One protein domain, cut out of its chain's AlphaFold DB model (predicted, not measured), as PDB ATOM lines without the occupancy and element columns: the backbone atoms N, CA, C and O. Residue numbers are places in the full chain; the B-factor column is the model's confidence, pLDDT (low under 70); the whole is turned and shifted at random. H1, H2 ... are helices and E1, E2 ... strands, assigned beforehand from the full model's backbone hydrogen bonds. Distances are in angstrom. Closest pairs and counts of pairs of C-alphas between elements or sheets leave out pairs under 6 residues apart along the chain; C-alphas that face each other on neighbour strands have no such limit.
ATOM      1  N   ASN A  29     209.271 232.059 209.402       95.12
ATOM      2  CA  ASN A  29     208.599 233.145 210.115       95.12
ATOM      3  C   ASN A  29     207.676 232.569 211.192       95.12
ATOM      4  O   ASN A  29     206.800 231.759 210.895       95.12
ATOM      5  N   GLY A  30     207.854 232.985 212.446       96.44
ATOM      6  CA  GLY A  30     207.014 232.550 213.562       96.44
ATOM      7  C   GLY A  30     205.904 233.542 213.892       96.44
ATOM      8  O   GLY A  30     206.134 234.751 213.909       96.44
ATOM      9  N   PHE A  31     204.730 233.026 214.261       96.56
ATOM     10  CA  PHE A  31     203.555 233.823 214.600       96.56
ATOM     11  C   PHE A  31     202.813 233.299 215.835       96.56
ATOM     12  O   PHE A  31     202.748 232.092 216.096       96.56
ATOM     13  N   GLN A  32     202.179 234.220 216.561       97.12
ATOM     14  CA  GLN A  32     201.168 233.926 217.572       97.12
ATOM     15  C   GLN A  32     199.869 234.662 217.251       97.12
ATOM     16  O   GLN A  32     199.866 235.872 217.047       97.12
ATOM     17  N   CYS A  33     198.744 233.954 217.265       96.25
ATOM     18  CA  CYS A  33     197.436 234.595 217.182       96.25
ATOM     19  C   CYS A  33     197.077 235.274 218.508       96.25
ATOM     20  O   CYS A  33     197.084 234.634 219.561       96.25
ATOM     21  N   GLU A  34     196.688 236.546 218.475       94.00
ATOM     22  CA  GLU A  34     196.285 237.260 219.690       94.00
ATOM     23  C   GLU A  34     194.930 236.788 220.217       94.00
ATOM     24  O   GLU A  34     194.736 236.759 221.435       94.00
ATOM     25  N   ALA A  35     194.036 236.359 219.321       94.94
ATOM     26  CA  ALA A  35     192.680 235.930 219.653       94.94
ATOM     27  C   ALA A  35     192.637 234.527 220.280       94.94
ATOM     28  O   ALA A  35     192.101 234.357 221.370       94.94
ATOM     29  N   CYS A  36     193.222 233.519 219.621       96.19
ATOM     30  CA  CYS A  36     193.145 232.122 220.075       96.19
ATOM     31  C   CYS A  36     194.457 231.561 220.642       96.19
ATOM     32  O   CYS A  36     194.515 230.383 220.984       96.19
ATOM     33  N   LYS A  37     195.521 232.372 220.714       95.62
ATOM     34  CA  LYS A  37     196.859 231.999 221.218       95.62
ATOM     35  C   LYS A  37     197.578 230.895 220.439       95.62
ATOM     36  O   LYS A  37     198.674 230.508 220.844       95.62
ATOM     37  N   ALA A  38     197.017 230.444 219.312       97.25
ATOM     38  CA  ALA A  38     197.650 229.476 218.428       97.25
ATOM     39  C   ALA A  38     199.043 229.956 218.004       97.25
ATOM     40  O   ALA A  38     199.218 231.111 217.604       97.25
ATOM     41  N   LYS A  39     200.008 229.042 218.084       98.00
ATOM     42  CA  LYS A  39     201.396 229.235 217.674       98.00
ATOM     43  C   LYS A  39     201.616 228.496 216.366       98.00
ATOM     44  O   LYS A  39     201.290 227.313 216.257       98.00
ATOM     45  N   PHE A  40     202.169 229.170 215.377       98.19
ATOM     46  CA  PHE A  40     202.445 228.554 214.090       98.19
ATOM     47  C   PHE A  40     203.624 229.237 213.415       98.19
ATOM     48  O   PHE A  40     204.036 230.324 213.817       98.19
ATOM     49  N   TYR A  41     204.191 228.576 212.417       98.06
ATOM     50  CA  TYR A  41     205.257 229.148 211.614       98.06
ATOM     51  C   TYR A  41     205.081 228.800 210.144       98.06
ATOM     52  O   TYR A  41     204.396 227.837 209.803       98.06
ATOM     53  N   THR A  42     205.702 229.584 209.283       97.50
ATOM     54  CA  THR A  42     205.701 229.427 207.827       97.50
ATOM     55  C   THR A  42     207.138 229.437 207.321       97.50
ATOM     56  O   THR A  42     208.065 229.692 208.093       97.50
ATOM     57  N   ASP A  43     207.332 229.168 206.033       95.62
ATOM     58  CA  ASP A  43     208.631 229.369 205.393       95.62
ATOM     59  C   ASP A  43     209.019 230.862 205.401       95.62
ATOM     60  O   ASP A  43     208.171 231.746 205.577       95.62
ATOM     61  N   ALA A  44     210.311 231.150 205.233       93.19
ATOM     62  CA  ALA A  44     210.869 232.503 205.337       93.19
ATOM     63  C   ALA A  44     210.268 233.528 204.353       93.19
ATOM     64  O   ALA A  44     210.234 234.721 204.656       93.19
ATOM     65  N   ASP A  45     209.776 233.077 203.199       92.25
ATOM     66  CA  ASP A  45     209.156 233.903 202.155       92.25
ATOM     67  C   ASP A  45     207.641 234.098 202.342       92.25
ATOM     68  O   ASP A  45     207.014 234.892 201.641       92.25
ATOM     69  N   THR A  46     207.045 233.398 203.306       93.44
ATOM     70  CA  THR A  46     205.604 233.373 203.524       93.44
ATOM     71  C   THR A  46     205.262 234.166 204.778       93.44
ATOM     72  O   THR A  46     205.663 233.799 205.885       93.44
ATOM     73  N   PHE A  47     204.471 235.228 204.624       92.81
ATOM     74  CA  PHE A  47     203.927 236.009 205.736       92.81
ATOM     75  C   PHE A  47     202.450 235.677 205.956       92.81
ATOM     76  O   PHE A  47     201.677 235.547 205.009       92.81
ATOM     77  N   ALA A  48     202.061 235.520 207.219       94.25
ATOM     78  CA  ALA A  48     200.691 235.197 207.587       94.25
ATOM     79  C   ALA A  48     199.823 236.459 207.662       94.25
ATOM     80  O   ALA A  48     200.123 237.370 208.430       94.25
ATOM     81  N   ASN A  49     198.713 236.469 206.922       93.12
ATOM     82  CA  ASN A  49     197.706 237.534 206.971       93.12
ATOM     83  C   ASN A  49     196.597 237.230 207.985       93.12
ATOM     84  O   ASN A  49     195.907 238.135 208.447       93.12
ATOM     85  N   HIS A  50     196.387 235.950 208.304       95.81
ATOM     86  CA  HIS A  50     195.367 235.519 209.249       95.81
ATOM     87  C   HIS A  50     195.797 234.279 210.039       95.81
ATOM     88  O   HIS A  50     196.689 233.523 209.650       95.81
ATOM     89  N   CYS A  51     195.138 234.044 211.174       96.88
ATOM     90  CA  CYS A  51     195.357 232.849 211.973       96.88
ATOM     91  C   CYS A  51     194.721 231.624 211.294       96.88
ATOM     92  O   CYS A  51     193.498 231.591 211.144       96.88
ATOM     93  N   PRO A  52     195.477 230.553 211.003       96.31
ATOM     94  CA  PRO A  52     194.944 229.379 210.310       96.31
ATOM     95  C   PRO A  52     193.840 228.663 211.101       96.31
ATOM     96  O   PRO A  52     192.980 228.033 210.491       96.31
ATOM     97  N   GLN A  53     193.841 228.794 212.435       96.38
ATOM     98  CA  GLN A  53     192.899 228.132 213.343       96.38
ATOM     99  C   GLN A  53     191.579 228.896 213.533       96.38
ATOM    100  O   GLN A  53     190.528 228.272 213.574       96.38
ATOM    101  N   CYS A  54     191.612 230.228 213.681       96.25
ATOM    102  CA  CYS A  54     190.410 231.025 213.996       96.25
ATOM    103  C   CYS A  54     190.068 232.102 212.960       96.25
ATOM    104  O   CYS A  54     189.118 232.853 213.157       96.25
ATOM    105  N   LYS A  55     190.851 232.205 211.880       95.12
ATOM    106  CA  LYS A  55     190.668 233.130 210.750       95.12
ATOM    107  C   LYS A  55     190.712 234.627 211.081       95.12
ATOM    108  O   LYS A  55     190.558 235.450 210.191       95.12
ATOM    109  N   GLN A  56     191.012 234.985 212.329       95.56
ATOM    110  CA  GLN A  56     191.239 236.371 212.734       95.56
ATOM    111  C   GLN A  56     192.542 236.920 212.123       95.56
ATOM    112  O   GLN A  56     193.536 236.187 212.095       95.56
ATOM    113  N   PRO A  57     192.576 238.193 211.692       92.56
ATOM    114  CA  PRO A  57     193.762 238.809 211.087       92.56
ATOM    115  C   PRO A  57     194.857 239.165 212.107       92.56
ATOM    116  O   PRO A  57     195.993 239.437 211.739       92.56
ATOM    117  N   ASN A  58     194.537 239.145 213.404       87.06
ATOM    118  CA  ASN A  58     195.426 239.609 214.471       87.06
ATOM    119  C   ASN A  58     196.470 238.538 214.836       87.06
ATOM    120  O   ASN A  58     196.351 237.834 215.848       87.06
ATOM    121  N   VAL A  59     197.478 238.387 213.978       93.94
ATOM    122  CA  VAL A  59     198.649 237.528 214.185       93.94
ATOM    123  C   VAL A  59     199.889 238.389 214.416       93.94
ATOM    124  O   VAL A  59     200.178 239.310 213.661       93.94
ATOM    125  N   GLN A  60     200.623 238.101 215.486       94.44
ATOM    126  CA  GLN A  60     201.839 238.815 215.868       94.44
ATOM    127  C   GLN A  60     203.055 237.982 215.500       94.44
ATOM    128  O   GLN A  60     203.110 236.797 215.834       94.44
ATOM    129  N   GLN A  61     204.050 238.600 214.870       94.06
ATOM    130  CA  GLN A  61     205.331 237.941 214.643       94.06
ATOM    131  C   GLN A  61     206.055 237.737 215.981       94.06
ATOM    132  O   GLN A  61     206.062 238.616 216.854       94.06
ATOM    133  N   VAL A  62     206.665 236.568 216.146       94.94
ATOM    134  CA  VAL A  62     207.470 236.250 217.329       94.94
ATOM    135  C   VAL A  62     208.952 236.354 217.020       94.94
ATOM    136  O   VAL A  62     209.393 236.173 215.887       94.94
ATOM    137  N   VAL A  63     209.723 236.648 218.056       93.81
ATOM    138  CA  VAL A  63     211.182 236.728 218.005       93.81
ATOM    139  C   VAL A  63     211.772 235.901 219.141       93.81
ATOM    140  O   VAL A  63     211.069 235.550 220.094       93.81
ATOM    141  N   GLY A  64     213.055 235.574 219.033       92.69
ATOM    142  CA  GLY A  64     213.797 234.921 220.098       92.69
ATOM    143  C   GLY A  64     214.463 235.945 221.013       92.69
ATOM    144  O   GLY A  64     214.907 237.008 220.571       92.69
ATOM    145  N   PHE A  65     214.541 235.601 222.294       92.19
ATOM    146  CA  PHE A  65     215.238 236.344 223.330       92.19
ATOM    147  C   PHE A  65     216.287 235.440 223.973       92.19
ATOM    148  O   PHE A  65     215.945 234.501 224.692       92.19
ATOM    149  N   VAL A  66     217.562 235.719 223.717       90.50
ATOM    150  CA  VAL A  66     218.692 234.973 224.273       90.50
ATOM    151  C   VAL A  66     218.937 235.425 225.707       90.50
ATOM    152  O   VAL A  66     219.165 236.609 225.981       90.50
ATOM    153  N   CYS A  67     218.905 234.480 226.640       91.56
ATOM    154  CA  CYS A  67     219.228 234.753 228.027       91.56
ATOM    155  C   CYS A  67     220.748 234.844 228.230       91.56
ATOM    156  O   CYS A  67     221.458 233.874 227.964       91.56
ATOM    157  N   PRO A  68     221.278 235.946 228.790       91.00
ATOM    158  CA  PRO A  68     222.714 236.062 229.036       91.00
ATOM    159  C   PRO A  68     223.215 235.108 230.133       91.00
ATOM    160  O   PRO A  68     224.410 234.846 230.207       91.00
ATOM    161  N   ALA A  69     222.325 234.595 230.992       93.50
ATOM    162  CA  ALA A  69     222.702 233.757 232.128       93.50
ATOM    163  C   ALA A  69     222.858 232.269 231.776       93.50
ATOM    164  O   ALA A  69     223.708 231.605 232.357       93.50
ATOM    165  N   ASP A  70     222.029 231.743 230.873       92.75
ATOM    166  CA  ASP A  70     221.976 230.307 230.562       92.75
ATOM    167  C   ASP A  70     221.929 229.994 229.057       92.75
ATOM    168  O   ASP A  70     221.835 228.823 228.689       92.75
ATOM    169  N   GLN A  71     222.011 231.020 228.199       90.69
ATOM    170  CA  GLN A  71     221.946 230.934 226.734       90.69
ATOM    171  C   GLN A  71     220.644 230.318 226.187       90.69
ATOM    172  O   GLN A  71     220.556 230.025 224.995       90.69
ATOM    173  N   HIS A  72     219.612 230.148 227.022       91.00
ATOM    174  CA  HIS A  72     218.298 229.697 226.574       91.00
ATOM    175  C   HIS A  72     217.653 230.752 225.673       91.00
ATOM    176  O   HIS A  72     217.719 231.950 225.961       91.00
ATOM    177  N   VAL A  73     217.002 230.300 224.601       91.00
ATOM    178  CA  VAL A  73     216.216 231.155 223.709       91.00
ATOM    179  C   VAL A  73     214.755 231.059 224.113       91.00
ATOM    180  O   VAL A  73     214.120 230.025 223.934       91.00
ATOM    181  N   THR A  74     214.208 232.155 224.624       93.06
ATOM    182  CA  THR A  74     212.770 232.287 224.857       93.06
ATOM    183  C   THR A  74     212.116 232.903 223.633       93.06
ATOM    184  O   THR A  74     212.515 233.979 223.201       93.06
ATOM    185  N   VAL A  75     211.105 232.242 223.074       94.88
ATOM    186  CA  VAL A  75     210.351 232.763 221.927       94.88
ATOM    187  C   VAL A  75     209.080 233.442 222.426       94.88
ATOM    188  O   VAL A  75     208.295 232.858 223.173       94.88
ATOM    189  N   ALA A  76     208.857 234.687 222.016       92.94
ATOM    190  CA  ALA A  76     207.673 235.450 222.404       92.94
ATOM    191  C   ALA A  76     207.304 236.500 221.342       92.94
ATOM    192  O   ALA A  76     208.169 236.907 220.558       92.94
ATOM    193  N   PRO A  77     206.044 236.981 221.310       91.25
ATOM    194  CA  PRO A  77     205.683 238.147 220.511       91.25
ATOM    195  C   PRO A  77     206.590 239.329 220.826       91.25
ATOM    196  O   PRO A  77     206.949 239.564 221.986       91.25
ATOM    197  N   ARG A  78     206.915 240.116 219.798       82.88
ATOM    198  CA  ARG A  78     207.671 241.358 219.970       82.88
ATOM    199  C   ARG A  78     206.792 242.417 220.645       82.88
ATOM    200  O   ARG A  78     206.221 243.284 219.995       82.88
ATOM    201  N   SER A  79     206.668 242.339 221.966       75.12
ATOM    202  CA  SER A  79     205.916 243.299 222.780       75.12
ATOM    203  C   SER A  79     206.841 244.328 223.442       75.12
ATOM    204  O   SER A  79     208.050 244.126 223.534       75.12
ATOM    205  N   ARG A  80     206.276 245.440 223.935       64.88
ATOM    206  CA  ARG A  80     207.015 246.456 224.715       64.88
ATOM    207  C   ARG A  80     207.304 246.030 226.168       64.88
ATOM    208  O   ARG A  80     207.876 246.815 226.918       64.88
ATOM    209  N   GLY A  81     206.868 244.839 226.589       71.44
ATOM    210  CA  GLY A  81     207.012 244.347 227.961       71.44
ATOM    211  C   GLY A  81     208.345 243.640 228.222       71.44
ATOM    212  O   GLY A  81     209.045 243.234 227.298       71.44
ATOM    213  N   SER A  82     208.685 243.455 229.501       82.88
ATOM    214  CA  SER A  82     209.855 242.661 229.886       82.88
ATOM    215  C   SER A  82     209.594 241.174 229.640       82.88
ATOM    216  O   SER A  82     208.762 240.571 230.323       82.88
ATOM    217  N   VAL A  83     210.327 240.569 228.710       91.19
ATOM    218  CA  VAL A  83     210.347 239.112 228.539       91.19
ATOM    219  C   VAL A  83     211.270 238.513 229.599       91.19
ATOM    220  O   VAL A  83     212.304 239.090 229.941       91.19
ATOM    221  N   ARG A  84     210.882 237.368 230.162       93.56
ATOM    222  CA  ARG A  84     211.692 236.608 231.121       93.56
ATOM    223  C   ARG A  84     212.117 235.293 230.491       93.56
ATOM    224  O   ARG A  84     211.331 234.691 229.769       93.56
ATOM    225  N   CYS A  85     213.336 234.858 230.789       93.56
ATOM    226  CA  CYS A  85     213.818 233.544 230.384       93.56
ATOM    227  C   CYS A  85     212.898 232.461 230.958       93.56
ATOM    228  O   CYS A  85     212.671 232.422 232.168       93.56
ATOM    229  N   GLU A  86     212.410 231.565 230.106       93.12
ATOM    230  CA  GLU A  86     211.553 230.435 230.501       93.12
ATOM    231  C   GLU A  86     212.272 229.445 231.431       93.12
ATOM    232  O   GLU A  86     211.619 228.728 232.183       93.12
ATOM    233  N   LYS A  87     213.612 229.417 231.403       94.00
ATOM    234  CA  LYS A  87     214.432 228.501 232.203       94.00
ATOM    235  C   LYS A  87     214.826 229.071 233.566       94.00
ATOM    236  O   LYS A  87     214.640 228.403 234.577       94.00
ATOM    237  N   CYS A  88     215.375 230.288 233.617       95.31
ATOM    238  CA  CYS A  88     215.879 230.878 234.867       95.31
ATOM    239  C   CYS A  88     215.059 232.061 235.409       95.31
ATOM    240  O   CYS A  88     215.393 232.602 236.463       95.31
ATOM    241  N   GLY A  89     214.021 232.517 234.700       94.81
ATOM    242  CA  GLY A  89     213.121 233.593 235.140       94.81
ATOM    243  C   GLY A  89     213.710 235.011 235.123       94.81
ATOM    244  O   GLY A  89     212.997 235.982 235.409       94.81
ATOM    245  N   LYS A  90     214.996 235.171 234.782       94.31
ATOM    246  CA  LYS A  90     215.654 236.482 234.672       94.31
ATOM    247  C   LYS A  90     215.131 237.264 233.458       94.31
ATOM    248  O   LYS A  90     214.775 236.640 232.459       94.31
ATOM    249  N   PRO A  91     215.092 238.608 233.513       92.00
ATOM    250  CA  PRO A  91     214.763 239.426 232.348       92.00
ATOM    251  C   PRO A  91     215.716 239.155 231.178       92.00
ATOM    252  O   PRO A  91     216.915 238.964 231.386       92.00
ATOM    253  N   VAL A  92     215.184 239.158 229.957       90.75
ATOM    254  CA  VAL A  92     215.945 238.960 228.718       90.75
ATOM    255  C   VAL A  92     215.647 240.075 227.720       90.75
ATOM    256  O   VAL A  92     214.515 240.541 227.610       90.75
ATOM    257  N   SER A  93     216.679 240.515 227.000       82.81
ATOM    258  CA  SER A  93     216.581 241.580 225.990       82.81
ATOM    259  C   SER A  93     217.392 241.309 224.719       82.81
ATOM    260  O   SER A  93     217.224 242.031 223.738       82.81
ATOM    261  N   GLY A  94     218.262 240.291 224.711       80.12
ATOM    262  CA  GLY A  94     219.076 239.949 223.546       80.12
ATOM    263  C   GLY A  94     218.206 239.362 222.443       80.12
ATOM    264  O   GLY A  94     217.715 238.252 222.595       80.12
ATOM    265  N   LEU A  95     217.993 240.096 221.355       88.31
ATOM    266  CA  LEU A  95     217.142 239.649 220.253       88.31
ATOM    267  C   LEU A  95     217.886 238.684 219.329       88.31
ATOM    268  O   LEU A  95     219.025 238.941 218.942       88.31
ATOM    269  N   CYS A  96     217.204 237.626 218.906       89.50
ATOM    270  CA  CYS A  96     217.614 236.791 217.785       89.50
ATOM    271  C   CYS A  96     216.417 236.465 216.887       89.50
ATOM    272  O   CYS A  96     215.254 236.563 217.295       89.50
ATOM    273  N   ILE A  97     216.708 236.087 215.644       90.88
ATOM    274  CA  ILE A  97     215.692 235.581 214.725       90.88
ATOM    275  C   ILE A  97     215.578 234.065 214.962       90.88
ATOM    276  O   ILE A  97     216.566 233.360 214.741       90.88
ATOM    277  N   PRO A  98     214.434 233.561 215.462       91.56
ATOM    278  CA  PRO A  98     214.275 232.143 215.757       91.56
ATOM    279  C   PRO A  98     214.202 231.341 214.457       91.56
ATOM    280  O   PRO A  98     213.539 231.754 213.506       91.56
ATOM    281  N   LYS A  99     214.862 230.184 214.428       93.12
ATOM    282  CA  LYS A  99     214.799 229.244 213.304       93.12
ATOM    283  C   LYS A  99     213.589 228.325 213.433       93.12
ATOM    284  O   LYS A  99     213.000 228.209 214.511       93.12
ATOM    285  N   ALA A 100     213.269 227.584 212.375       95.19
ATOM    286  CA  ALA A 100     212.175 226.611 212.366       95.19
ATOM    287  C   ALA A 100     212.234 225.640 213.564       95.19
ATOM    288  O   ALA A 100     211.222 225.407 214.226       95.19
ATOM    289  N   LYS A 101     213.433 225.144 213.909       93.81
ATOM    290  CA  LYS A 101     213.649 224.260 215.069       93.81
ATOM    291  C   LYS A 101     213.297 224.920 216.411       93.81
ATOM    292  O   LYS A 101     212.753 224.259 217.292       93.81
ATOM    293  N   ASP A 102     213.581 226.213 216.560       92.75
ATOM    294  CA  ASP A 102     213.330 226.956 217.797       92.75
ATOM    295  C   ASP A 102     211.821 227.202 217.942       92.75
ATOM    296  O   ASP A 102     211.243 227.024 219.013       92.75
ATOM    297  N   LEU A 103     211.156 227.523 216.825       96.44
ATOM    298  CA  LEU A 103     209.702 227.678 216.747       96.44
ATOM    299  C   LEU A 103     208.975 226.359 217.053       96.44
ATOM    300  O   LEU A 103     207.994 226.357 217.796       96.44
ATOM    301  N   GLN A 104     209.475 225.235 216.536       96.38
ATOM    302  CA  GLN A 104     208.956 223.902 216.851       96.38
ATOM    303  C   GLN A 104     209.115 223.564 218.336       96.38
ATOM    304  O   GLN A 104     208.147 223.131 218.960       96.38
ATOM    305  N   ALA A 105     210.292 223.807 218.921       94.62
ATOM    306  CA  ALA A 105     210.531 223.592 220.349       94.62
ATOM    307  C   ALA A 105     209.612 224.458 221.231       94.62
ATOM    308  O   ALA A 105     209.161 224.020 222.286       94.62
ATOM    309  N   TRP A 106     209.266 225.660 220.766       95.44
ATOM    310  CA  TRP A 106     208.295 226.548 221.410       95.44
ATOM    311  C   TRP A 106     206.823 226.094 221.264       95.44
ATOM    312  O   TRP A 106     205.912 226.671 221.876       95.44
ATOM    313  N   GLY A 107     206.569 225.047 220.476       96.69
ATOM    314  CA  GLY A 107     205.249 224.458 220.254       96.69
ATOM    315  C   GLY A 107     204.496 225.020 219.047       96.69
ATOM    316  O   GLY A 107     203.279 224.862 218.966       96.69
ATOM    317  N   ALA A 108     205.176 225.697 218.119       97.81
ATOM    318  CA  ALA A 108     204.569 226.124 216.863       97.81
ATOM    319  C   ALA A 108     204.507 224.973 215.847       97.81
ATOM    320  O   ALA A 108     205.444 224.188 215.701       97.81
ATOM    321  N   THR A 109     203.410 224.901 215.093       97.81
ATOM    322  CA  THR A 109     203.256 223.956 213.972       97.81
ATOM    323  C   THR A 109     203.465 224.662 212.633       97.81
ATOM    324  O   THR A 109     203.054 225.815 212.481       97.81
ATOM    325  N   ARG A 110     204.072 223.975 211.653       98.00
ATOM    326  CA  ARG A 110     204.259 224.524 210.300       98.00
ATOM    327  C   ARG A 110     202.920 224.738 209.602       98.00
ATOM    328  O   ARG A 110     202.007 223.921 209.749       98.00
ATOM    329  N   LYS A 111     202.835 225.808 208.819       98.06
ATOM    330  CA  LYS A 111     201.693 226.186 207.993       98.06
ATOM    331  C   LYS A 111     202.138 226.639 206.614       98.06
ATOM    332  O   LYS A 111     203.195 227.241 206.454       98.06
ATOM    333  N   THR A 112     201.330 226.298 205.624       96.75
ATOM    334  CA  THR A 112     201.542 226.654 204.218       96.75
ATOM    335  C   THR A 112     200.983 228.039 203.911       96.75
ATOM    336  O   THR A 112     200.108 228.526 204.627       96.75
ATOM    337  N   ALA A 113     201.425 228.651 202.807       94.62
ATOM    338  CA  ALA A 113     200.875 229.918 202.324       94.62
ATOM    339  C   ALA A 113     199.346 229.867 202.138       94.62
ATOM    340  O   ALA A 113     198.657 230.807 202.513       94.62
ATOM    341  N   ALA A 114     198.796 228.745 201.663       94.62
ATOM    342  CA  ALA A 114     197.351 228.573 201.496       94.62
ATOM    343  C   ALA A 114     196.572 228.583 202.828       94.62
ATOM    344  O   ALA A 114     195.416 228.991 202.873       94.62
ATOM    345  N   GLU A 115     197.189 228.145 203.929       95.69
ATOM    346  CA  GLU A 115     196.533 228.116 205.243       95.69
ATOM    347  C   GLU A 115     196.492 229.484 205.940       95.69
ATOM    348  O   GLU A 115     195.695 229.652 206.865       95.69
ATOM    349  N   VAL A 116     197.365 230.419 205.544       94.56
ATOM    350  CA  VAL A 116     197.629 231.678 206.274       94.56
ATOM    351  C   VAL A 116     197.536 232.941 205.413       94.56
ATOM    352  O   VAL A 116     197.478 234.048 205.952       94.56
TER     353      VAL A 116
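What this domain is: This is residues 29 to 116 of the 119 residues of an uncharacterized protein of Verrucomicrobia subdivision 3 bacterium (UniProt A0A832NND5). One long strand, E3, joins two small lobes through a strongly twisted sheet: the hairpin of E1 and E2, with the loops next to it, makes one lobe, and E4 and E5, with the loops between them, make the other. The short helix H1 packs on the sheet where the lobes meet, near E2, E1 and E4, and the last turn, H2, only grazes the sheet at the end of the E1 and E2 lobe. The printed part has 88 residues, with five named strands and then two named helices in the order E1 E2 E3 E4 E5 H1 H2; the class is mixed, helices and strands, with under half of the residues in named elements. The sheet is branched, and its neighbour pairs are antiparallel. The whole is compact, with a radius of gyration of the C-alphas of 13.0 A, yet elongated in outline, spanning 40 by 22 by 17 A.

Where its parts are: E3, residues 59 to 66, is the longest strand at 22.6 A, from C-alpha 59 at (198.649, 237.528, 214.185) to C-alpha 66 at (218.692, 234.973, 224.273). E1 is residues 29 to 33, 13.3 A; E2 residues 39 to 43, 14.3 A; E4 residues 73 to 77, 13.0 A; E5 residues 94 to 96, 6.7 A. H1 is residues 100 to 105, 8.7 A, and H2 residues 113 to 116, 5.4 A, ending at C-alpha 116 (197.629, 231.678, 206.274).

How they stand to each other: E3 has three neighbours in staggered pairing: E1 beside residues 59 to 62 and E5 beside 64 to 66 lie on one side, E4 beside 61 to 66 on the other side. N 60 and O 32 join E3 and E1 within hydrogen-bond range at 2.8 A, N 65 and O 74 join the hairpin of E3 and E4 at 2.7 A, and N 66 and O 94 join E3 and E5 at 2.8 A. On the other side of E1 is E2, a hairpin with it, with N 31 and O 40 at 2.8 A. H1 is on the sheet; its closest C-alphas to E1 are those of Leu 103 and Gly 30, 6.4 A. Each O i to N i+4 pair of H1 is within hydrogen-bond range; H2 is too short for such a pair, and its one O i to N i+3 pair is within range. Residues 40 to 41 of E2 pair in parallel with residues 109 to 110.

The domain as a whole: The C-alphas of Ala 69 and Ala 114, 40.1 A apart, are the farthest. The printed part has no cut. The links from E2 to E3 and from E4 to E5 are long, with 15 and 16 residues. The mean pLDDT of the printed part is 92.9, and residue 80 is under 70.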